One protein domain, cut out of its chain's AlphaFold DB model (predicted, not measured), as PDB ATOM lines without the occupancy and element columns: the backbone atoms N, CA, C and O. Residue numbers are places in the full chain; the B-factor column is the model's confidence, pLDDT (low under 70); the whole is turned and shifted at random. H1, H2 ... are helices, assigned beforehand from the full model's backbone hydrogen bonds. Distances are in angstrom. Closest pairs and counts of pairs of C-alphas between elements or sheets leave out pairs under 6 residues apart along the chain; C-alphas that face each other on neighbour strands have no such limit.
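Overview. This is residues 511 to 580 of the 580 residues of an uncharacterized protein of Fibularhizoctonia sp. CBS 109695 (UniProt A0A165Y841). What would one see first? A long straight helix, H1, sticks out as an arm with residues 511 to 524, and a small body lies at its other end, with H3 in the middle and the short H2 off to one side. A second arm, residues 570 to 580 with most of H4, sticks out from the same body, and the whole looks open. What is it made of? The printed part has 70 residues with four named helices, H1, H2, H3 and H4 in that order, and no named strand; the class is all helix. How large and how dense is it? It is loose, with a radius of gyration of the C-alphas of 14.9 A, and spans 43 by 35 by 23 A.

Arrangement. What does the first helix come near? H1, residues 511 to 530, is close to but not clearly touching H3, residues 546 to 556; their closest C-alphas, those of Leu 529 and Asp 551, are 6.8 A apart. Their lines stand about perpendicular, at 88 degrees. Where is the shortest helix? H2, residues 538 to 541, is apart from H1. It is close to but not clearly touching H3, the closest C-alphas, those of Ile 541 and Leu 549, being 7.0 A apart. How does the last helix join? H4, residues 566 to 577, only just touches H3, with 3 pairs of C-alphas within 8 A and with its residue 566 alone; the closest are those of Leu 550 and Lys 566, 6.8 A apart. The two form a helical hairpin, at a steep tilt of 43 degrees, opposite ways, and H4 is apart from H1 and H2. Are the helix backbones well formed? In H1, H3 and H4 every O i to N i+4 pair is within hydrogen-bond range; H2 is too short for such a pair.

Along the chain. Where does the first helix run? H1 begins at C-alpha 511, (58.198, 26.131, -28.643), and ends at C-alpha 530, (60.690, -1.156, -36.558), 28.5 A away. Where are the others? H2 holds residues 538 to 541, 5.1 A long from first to last C-alpha. H3 holds residues 546 to 556, 15.2 A long, and H4 holds residues 566 to 577, 16.7 A long, ending at C-alpha 577, (35.332, 2.336, -16.864).

Size, cuts and confidence. How far does it reach? The two C-alphas farthest apart, those of Ile 511 and Asp 539, are 45.7 A apart; without the stretches that stand free, the body has 45 residues and spans 24 by 23 by 18 A. Is anything missing, or any link long? The printed part has no cut and ends at residue 580, the chain's last; the link from H2 to H3 is tight, those from H1 to H2 and from H3 to H4 are short, and no link is long. Where is confidence low? The mean pLDDT of the printed part is 72.0, and residue 512, residues 566 to 567 and residues 569 to 580 are under 70.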
ATOM      1  N   ILE A 511      59.084  26.880 -27.737       71.25
ATOM      2  CA  ILE A 511      58.198  26.131 -28.643       71.25
ATOM      3  C   ILE A 511      58.999  25.223 -29.572       71.25
ATOM      4  O   ILE A 511      58.611  24.077 -29.793       71.25
ATOM      5  N   GLN A 512      60.112  25.715 -30.112       69.00
ATOM      6  CA  GLN A 512      60.989  24.913 -30.960       69.00
ATOM      7  C   GLN A 512      61.570  23.721 -30.188       69.00
ATOM      8  O   GLN A 512      61.527  22.601 -30.699       69.00
ATOM      9  N   ASP A 513      62.005  23.927 -28.943       75.25
ATOM     10  CA  ASP A 513      62.493  22.858 -28.065       75.25
ATOM     11  C   ASP A 513      61.405  21.829 -27.741       75.25
ATOM     12  O   ASP A 513      61.650  20.619 -27.766       75.25
ATOM     13  N   ASP A 514      60.188  22.283 -27.441       76.44
ATOM     14  CA  ASP A 514      59.066  21.397 -27.138       76.44
ATOM     15  C   ASP A 514      58.657  20.575 -28.372       76.44
ATOM     16  O   ASP A 514      58.444  19.363 -28.265       76.44
ATOM     17  N   ASN A 515      58.656  21.186 -29.561       73.00
ATOM     18  CA  ASN A 515      58.427  20.489 -30.828       73.00
ATOM     19  C   ASN A 515      59.542  19.477 -31.136       73.00
ATOM     20  O   ASN A 515      59.252  18.349 -31.537       73.00
ATOM     21  N   ALA A 516      60.808  19.830 -30.897       72.00
ATOM     22  CA  ALA A 516      61.942  18.927 -31.082       72.00
ATOM     23  C   ALA A 516      61.866  17.714 -30.138       72.00
ATOM     24  O   ALA A 516      62.084  16.580 -30.565       72.00
ATOM     25  N   LYS A 517      61.469  17.917 -28.873       78.62
ATOM     26  CA  LYS A 517      61.222  16.825 -27.915       78.62
ATOM     27  C   LYS A 517      60.075  15.919 -28.353       78.62
ATOM     28  O   LYS A 517      60.154  14.705 -28.168       78.62
ATOM     29  N   GLN A 518      59.001  16.482 -28.907       74.38
ATOM     30  CA  GLN A 518      57.890  15.689 -29.434       74.38
ATOM     31  C   GLN A 518      58.311  14.860 -30.650       74.38
ATOM     32  O   GLN A 518      58.002  13.669 -30.701       74.38
ATOM     33  N   GLN A 519      59.067  15.450 -31.580       71.00
ATOM     34  CA  GLN A 519      59.623  14.735 -32.729       71.00
ATOM     35  C   GLN A 519      60.564  13.613 -32.291       71.00
ATOM     36  O   GLN A 519      60.404  12.487 -32.746       71.00
ATOM     37  N   TRP A 520      61.471  13.878 -31.346       74.69
ATOM     38  CA  TRP A 520      62.377  12.862 -30.807       74.69
ATOM     39  C   TRP A 520      61.615  11.670 -30.208       74.69
ATOM     40  O   TRP A 520      61.899  10.525 -30.553       74.69
ATOM     41  N   LYS A 521      60.565  11.924 -29.414       74.31
ATOM     42  CA  LYS A 521      59.678  10.868 -28.885       74.31
ATOM     43  C   LYS A 521      58.944  10.092 -29.982       74.31
ATOM     44  O   LYS A 521      58.614   8.925 -29.777       74.31
ATOM     45  N   HIS A 522      58.618  10.730 -31.105       73.44
ATOM     46  CA  HIS A 522      57.992  10.062 -32.244       73.44
ATOM     47  C   HIS A 522      58.992   9.146 -32.954       73.44
ATOM     48  O   HIS A 522      58.698   7.973 -33.168       73.44
ATOM     49  N   THR A 523      60.197   9.647 -33.234       72.56
ATOM     50  CA  THR A 523      61.277   8.885 -33.871       72.56
ATOM     51  C   THR A 523      61.714   7.695 -33.018       72.56
ATOM     52  O   THR A 523      61.841   6.596 -33.546       72.56
ATOM     53  N   GLU A 524      61.867   7.871 -31.702       80.06
ATOM     54  CA  GLU A 524      62.221   6.790 -30.772       80.06
ATOM     55  C   GLU A 524      61.171   5.662 -30.792       80.06
ATOM     56  O   GLU A 524      61.504   4.477 -30.899       80.06
ATOM     57  N   LYS A 525      59.881   6.026 -30.787       76.06
ATOM     58  CA  LYS A 525      58.776   5.065 -30.918       76.06
ATOM     59  C   LYS A 525      58.773   4.361 -32.270       76.06
ATOM     60  O   LYS A 525      58.545   3.156 -32.310       76.06
ATOM     61  N   GLU A 526      59.032   5.069 -33.366       73.94
ATOM     62  CA  GLU A 526      59.143   4.449 -34.689       73.94
ATOM     63  C   GLU A 526      60.319   3.473 -34.772       73.94
ATOM     64  O   GLU A 526      60.169   2.388 -35.330       73.94
ATOM     65  N   THR A 527      61.477   3.814 -34.198       77.88
ATOM     66  CA  THR A 527      62.629   2.903 -34.147       77.88
ATOM     67  C   THR A 527      62.348   1.663 -33.303       77.88
ATOM     68  O   THR A 527      62.691   0.560 -33.722       77.88
ATOM     69  N   HIS A 528      61.657   1.821 -32.167       81.31
ATOM     70  CA  HIS A 528      61.205   0.703 -31.332       81.31
ATOM     71  C   HIS A 528      60.245  -0.217 -32.096       81.31
ATOM     72  O   HIS A 528      60.441  -1.429 -32.117       81.31
ATOM     73  N   LEU A 529      59.257   0.351 -32.797       75.56
ATOM     74  CA  LEU A 529      58.297  -0.420 -33.591       75.56
ATOM     75  C   LEU A 529      58.960  -1.143 -34.775       75.56
ATOM     76  O   LEU A 529      58.639  -2.301 -35.023       75.56
ATOM     77  N   LYS A 530      59.928  -0.519 -35.463       76.12
ATOM     78  CA  LYS A 530      60.690  -1.156 -36.558       76.12
ATOM     79  C   LYS A 530      61.520  -2.362 -36.103       76.12
ATOM     80  O   LYS A 530      61.784  -3.246 -36.912       76.12
ATOM     81  N   GLY A 531      61.929  -2.408 -34.833       76.44
ATOM     82  CA  GLY A 531      62.665  -3.533 -34.249       76.44
ATOM     83  C   GLY A 531      61.791  -4.722 -33.831       76.44
ATOM     84  O   GLY A 531      62.323  -5.764 -33.448       76.44
ATOM     85  N   ILE A 532      60.462  -4.590 -33.882       81.06
ATOM     86  CA  ILE A 532      59.519  -5.626 -33.456       81.06
ATOM     87  C   ILE A 532      59.050  -6.440 -34.664       81.06
ATOM     88  O   ILE A 532      58.557  -5.904 -35.653       81.06
ATOM     89  N   VAL A 533      59.148  -7.766 -34.558       80.12
ATOM     90  CA  VAL A 533      58.644  -8.691 -35.582       80.12
ATOM     91  C   VAL A 533      57.115  -8.753 -35.523       80.12
ATOM     92  O   VAL A 533      56.527  -8.927 -34.451       80.12
ATOM     93  N   LEU A 534      56.467  -8.628 -36.683       79.81
ATOM     94  CA  LEU A 534      55.017  -8.746 -36.818       79.81
ATOM     95  C   LEU A 534      54.570 -10.198 -36.589       79.81
ATOM     96  O   LEU A 534      55.024 -11.115 -37.272       79.81
ATOM     97  N   ILE A 535      53.653 -10.407 -35.646       80.75
ATOM     98  CA  ILE A 535      53.093 -11.723 -35.326       80.75
ATOM     99  C   ILE A 535      51.711 -11.834 -35.975       80.75
ATOM    100  O   ILE A 535      50.822 -11.028 -35.701       80.75
ATOM    101  N   LEU A 536      51.524 -12.854 -36.816       76.00
ATOM    102  CA  LEU A 536      50.268 -13.106 -37.541       76.00
ATOM    103  C   LEU A 536      49.424 -14.242 -36.931       76.00
ATOM    104  O   LEU A 536      48.262 -14.417 -37.288       76.00
ATOM    105  N   SER A 537      49.992 -15.031 -36.011       80.44
ATOM    106  CA  SER A 537      49.298 -16.166 -35.392       80.44
ATOM    107  C   SER A 537      48.384 -15.717 -34.252       80.44
ATOM    108  O   SER A 537      48.844 -15.164 -33.252       80.44
ATOM    109  N   LYS A 538      47.089 -16.030 -34.368       73.81
ATOM    110  CA  LYS A 538      46.065 -15.716 -33.360       73.81
ATOM    111  C   LYS A 538      46.401 -16.296 -31.979       73.81
ATOM    112  O   LYS A 538      46.279 -15.595 -30.979       73.81
ATOM    113  N   ASP A 539      46.915 -17.524 -31.926       75.62
ATOM    114  CA  ASP A 539      47.271 -18.201 -30.670       75.62
ATOM    115  C   ASP A 539      48.494 -17.588 -29.980       75.62
ATOM    116  O   ASP A 539      48.647 -17.700 -28.760       75.62
ATOM    117  N   GLN A 540      49.373 -16.937 -30.747       75.38
ATOM    118  CA  GLN A 540      50.511 -16.205 -30.200       75.38
ATOM    119  C   GLN A 540      50.119 -14.799 -29.746       75.38
ATOM    120  O   GLN A 540      50.590 -14.360 -28.699       75.38
ATOM    121  N   ILE A 541      49.213 -14.127 -30.466       74.62
ATOM    122  CA  ILE A 541      48.693 -12.802 -30.092       74.62
ATOM    123  C   ILE A 541      47.966 -12.860 -28.739       74.62
ATOM    124  O   ILE A 541      48.202 -12.007 -27.885       74.62
ATOM    125  N   CYS A 542      47.161 -13.900 -28.493       73.44
ATOM    126  CA  CYS A 542      46.430 -14.081 -27.230       73.44
ATOM    127  C   CYS A 542      47.328 -14.283 -25.995       73.44
ATOM    128  O   CYS A 542      46.848 -14.190 -24.868       73.44
ATOM    129  N   LYS A 543      48.621 -14.575 -26.185       81.25
ATOM    130  CA  LYS A 543      49.597 -14.791 -25.103       81.25
ATOM    131  C   LYS A 543      50.475 -13.561 -24.842       81.25
ATOM    132  O   LYS A 543      51.357 -13.615 -23.983       81.25
ATOM    133  N   LEU A 544      50.280 -12.470 -25.586       80.19
ATOM    134  CA  LEU A 544      51.058 -11.242 -25.434       80.19
ATOM    135  C   LEU A 544      50.607 -10.435 -24.213       80.19
ATOM    136  O   LEU A 544      49.429 -10.376 -23.876       80.19
ATOM    137  N   SER A 545      51.559  -9.754 -23.576       80.69
ATOM    138  CA  SER A 545      51.248  -8.760 -22.550       80.69
ATOM    139  C   SER A 545      50.638  -7.500 -23.175       80.69
ATOM    140  O   SER A 545      50.951  -7.157 -24.315       80.69
ATOM    141  N   ASN A 546      49.821  -6.763 -22.412       73.88
ATOM    142  CA  ASN A 546      49.146  -5.542 -22.881       73.88
ATOM    143  C   ASN A 546      50.067  -4.540 -23.616       73.88
ATOM    144  O   ASN A 546      49.664  -4.052 -24.671       73.88
ATOM    145  N   PRO A 547      51.304  -4.249 -23.155       76.31
ATOM    146  CA  PRO A 547      52.212  -3.369 -23.893       76.31
ATOM    147  C   PRO A 547      52.601  -3.926 -25.271       76.31
ATOM    148  O   PRO A 547      52.530  -3.211 -26.264       76.31
ATOM    149  N   LYS A 548      52.925  -5.224 -25.348       78.75
ATOM    150  CA  LYS A 548      53.309  -5.895 -26.600       78.75
ATOM    151  C   LYS A 548      52.133  -6.025 -27.567       78.75
ATOM    152  O   LYS A 548      52.324  -5.932 -28.773       78.75
ATOM    153  N   LEU A 549      50.920  -6.208 -27.045       78.69
ATOM    154  CA  LEU A 549      49.696  -6.229 -27.842       78.69
ATOM    155  C   LEU A 549      49.420  -4.860 -28.482       78.69
ATOM    156  O   LEU A 549      49.088  -4.792 -29.661       78.69
ATOM    157  N   LEU A 550      49.603  -3.766 -27.734       77.00
ATOM    158  CA  LEU A 550      49.428  -2.404 -28.252       77.00
ATOM    159  C   LEU A 550      50.454  -2.050 -29.337       77.00
ATOM    160  O   LEU A 550      50.097  -1.365 -30.296       77.00
ATOM    161  N   ASP A 551      51.694  -2.521 -29.200       81.50
ATOM    162  CA  ASP A 551      52.733  -2.354 -30.222       81.50
ATOM    163  C   ASP A 551      52.380  -3.143 -31.499       81.50
ATOM    164  O   ASP A 551      52.461  -2.606 -32.601       81.50
ATOM    165  N   GLN A 552      51.877  -4.379 -31.365       82.06
ATOM    166  CA  GLN A 552      51.391  -5.172 -32.503       82.06
ATOM    167  C   GLN A 552      50.174  -4.527 -33.188       82.06
ATOM    168  O   GLN A 552      50.121  -4.496 -34.412       82.06
ATOM    169  N   ILE A 553      49.227  -3.944 -32.441       77.62
ATOM    170  CA  ILE A 553      48.086  -3.208 -33.020       77.62
ATOM    171  C   ILE A 553      48.569  -2.027 -33.875       77.62
ATOM    172  O   ILE A 553      48.055  -1.815 -34.973       77.62
ATOM    173  N   GLN A 554      49.578  -1.279 -33.411       75.69
ATOM    174  CA  GLN A 554      50.159  -0.178 -34.188       75.69
ATOM    175  C   GLN A 554      50.898  -0.660 -35.445       75.69
ATOM    176  O   GLN A 554      50.864   0.043 -36.450       75.69
ATOM    177  N   LEU A 555      51.509  -1.850 -35.420       78.31
ATOM    178  CA  LEU A 555      52.142  -2.464 -36.595       78.31
ATOM    179  C   LEU A 555      51.129  -3.034 -37.602       78.31
ATOM    180  O   LEU A 555      51.382  -3.006 -38.803       78.31
ATOM    181  N   HIS A 556      49.984  -3.536 -37.136       75.00
ATOM    182  CA  HIS A 556      48.934  -4.107 -37.990       75.00
ATOM    183  C   HIS A 556      48.053  -3.042 -38.663       75.00
ATOM    184  O   HIS A 556      47.550  -3.270 -39.762       75.00
ATOM    185  N   HIS A 557      47.884  -1.867 -38.047       75.00
ATOM    186  CA  HIS A 557      46.997  -0.806 -38.540       75.00
ATOM    187  C   HIS A 557      47.295  -0.328 -39.981       75.00
ATOM    188  O   HIS A 557      46.347  -0.170 -40.750       75.00
ATOM    189  N   PRO A 558      48.555  -0.110 -40.414       71.31
ATOM    190  CA  PRO A 558      48.853   0.256 -41.804       71.31
ATOM    191  C   PRO A 558      48.467  -0.826 -42.823       71.31
ATOM    192  O   PRO A 558      48.211  -0.511 -43.981       71.31
ATOM    193  N   HIS A 559      48.425  -2.094 -42.401       72.25
ATOM    194  CA  HIS A 559      48.105  -3.239 -43.257       72.25
ATOM    195  C   HIS A 559      46.616  -3.610 -43.240       72.25
ATOM    196  O   HIS A 559      46.145  -4.283 -44.155       72.25
ATOM    197  N   ASN A 560      45.865  -3.174 -42.226       73.56
ATOM    198  CA  ASN A 560      44.426  -3.380 -42.135       73.56
ATOM    199  C   ASN A 560      43.743  -2.175 -41.455       73.56
ATOM    200  O   ASN A 560      43.693  -2.113 -40.223       73.56
ATOM    201  N   PRO A 561      43.171  -1.240 -42.235       72.00
ATOM    202  CA  PRO A 561      42.561  -0.016 -41.710       72.00
ATOM    203  C   PRO A 561      41.274  -0.253 -40.899       72.00
ATOM    204  O   PRO A 561      40.781   0.673 -40.264       72.00
ATOM    205  N   ASN A 562      40.738  -1.482 -40.876       73.69
ATOM    206  CA  ASN A 562      39.603  -1.842 -40.020       73.69
ATOM    207  C   ASN A 562      40.010  -2.074 -38.552       73.69
ATOM    208  O   ASN A 562      39.144  -2.248 -37.695       73.69
ATOM    209  N   ILE A 563      41.313  -2.103 -38.246       72.31
ATOM    210  CA  ILE A 563      41.814  -2.216 -36.876       72.31
ATOM    211  C   ILE A 563      41.822  -0.815 -36.248       72.31
ATOM    212  O   ILE A 563      42.511   0.067 -36.754       72.31
ATOM    213  N   PRO A 564      41.094  -0.575 -35.144       70.00
ATOM    214  CA  PRO A 564      41.011   0.749 -34.541       70.00
ATOM    215  C   PRO A 564      42.364   1.224 -33.995       70.00
ATOM    216  O   PRO A 564      43.124   0.463 -33.390       70.00
ATOM    217  N   LEU A 565      42.638   2.523 -34.159       70.06
ATOM    218  CA  LEU A 565      43.815   3.174 -33.587       70.06
ATOM    219  C   LEU A 565      43.887   2.952 -32.072       70.06
ATOM    220  O   LEU A 565      42.885   2.981 -31.354       70.06
ATOM    221  N   LYS A 566      45.115   2.844 -31.561       68.94
ATOM    222  CA  LYS A 566      45.416   2.767 -30.122       68.94
ATOM    223  C   LYS A 566      44.730   3.867 -29.302       68.94
ATOM    224  O   LYS A 566      44.249   3.603 -28.204       68.94
ATOM    225  N   SER A 567      44.654   5.085 -29.841       67.50
ATOM    226  CA  SER A 567      43.964   6.221 -29.217       67.50
ATOM    227  C   SER A 567      42.448   6.015 -29.121       67.50
ATOM    228  O   SER A 567      41.838   6.419 -28.135       67.50
ATOM    229  N   THR A 568      41.843   5.352 -30.106       70.50
ATOM    230  CA  THR A 568      40.418   4.997 -30.122       70.50
ATOM    231  C   THR A 568      40.114   3.913 -29.090       70.50
ATOM    232  O   THR A 568      39.169   4.052 -28.320       70.50
ATOM    233  N   LEU A 569      40.965   2.887 -28.991       67.62
ATOM    234  CA  LEU A 569      40.838   1.824 -27.985       67.62
ATOM    235  C   LEU A 569      41.008   2.347 -26.549       67.62
ATOM    236  O   LEU A 569      40.263   1.953 -25.657       67.62
ATOM    237  N   GLN A 570      41.942   3.278 -26.322       62.78
ATOM    238  CA  GLN A 570      42.110   3.925 -25.015       62.78
ATOM    239  C   GLN A 570      40.889   4.762 -24.614       62.78
ATOM    240  O   GLN A 570      40.493   4.733 -23.452       62.78
ATOM    241  N   LYS A 571      40.272   5.481 -25.562       64.69
ATOM    242  CA  LYS A 571      39.044   6.250 -25.308       64.69
ATOM    243  C   LYS A 571      37.860   5.345 -24.960       64.69
ATOM    244  O   LYS A 571      37.136   5.664 -24.024       64.69
ATOM    245  N   LEU A 572      37.699   4.218 -25.660       61.72
ATOM    246  CA  LEU A 572      36.646   3.232 -25.383       61.72
ATOM    247  C   LEU A 572      36.811   2.595 -23.994       61.72
ATOM    248  O   LEU A 572      35.853   2.553 -23.231       61.72
ATOM    249  N   TYR A 573      38.037   2.218 -23.622       60.12
ATOM    250  CA  TYR A 573      38.342   1.662 -22.298       60.12
ATOM    251  C   TYR A 573      38.073   2.651 -21.150       60.12
ATOM    252  O   TYR A 573      37.554   2.273 -20.102       60.12
ATOM    253  N   ILE A 574      38.410   3.934 -21.336       56.34
ATOM    254  CA  ILE A 574      38.100   4.986 -20.354       56.34
ATOM    255  C   ILE A 574      36.581   5.178 -20.246       56.34
ATOM    256  O   ILE A 574      36.068   5.326 -19.141       56.34
ATOM    257  N   HIS A 575      35.858   5.136 -21.368       51.56
ATOM    258  CA  HIS A 575      34.406   5.296 -21.389       51.56
ATOM    259  C   HIS A 575      33.672   4.142 -20.683       51.56
ATOM    260  O   HIS A 575      32.801   4.402 -19.860       51.56
ATOM    261  N   GLU A 576      34.074   2.887 -20.911       54.66
ATOM    262  CA  GLU A 576      33.519   1.711 -20.218       54.66
ATOM    263  C   GLU A 576      33.798   1.730 -18.708       54.66
ATOM    264  O   GLU A 576      32.942   1.360 -17.911       54.66
ATOM    265  N   ARG A 577      34.969   2.227 -18.286       49.69
ATOM    266  CA  ARG A 577      35.332   2.336 -16.864       49.69
ATOM    267  C   ARG A 577      34.620   3.476 -16.126       49.69
ATOM    268  O   ARG A 577      34.624   3.487 -14.904       49.69
ATOM    269  N   HIS A 578      34.058   4.437 -16.854       49.88
ATOM    270  CA  HIS A 578      33.188   5.476 -16.296       49.88
ATOM    271  C   HIS A 578      31.708   5.058 -16.256       49.88
ATOM    272  O   HIS A 578      30.906   5.770 -15.656       49.88
ATOM    273  N   GLN A 579      31.342   3.939 -16.897       45.84
ATOM    274  CA  GLN A 579      29.985   3.374 -16.888       45.84
ATOM    275  C   GLN A 579      29.817   2.167 -15.942       45.84
ATOM    276  O   GLN A 579      28.684   1.760 -15.692       45.84
ATOM    277  N   LEU A 580      30.919   1.621 -15.415       39.72
ATOM    278  CA  LEU A 580      30.976   0.683 -14.282       39.72
ATOM    279  C   LEU A 580      31.228   1.452 -12.984       39.72
ATOM    280  O   LEU A 580      30.657   1.040 -11.950       39.72
TER     281      LEU A 580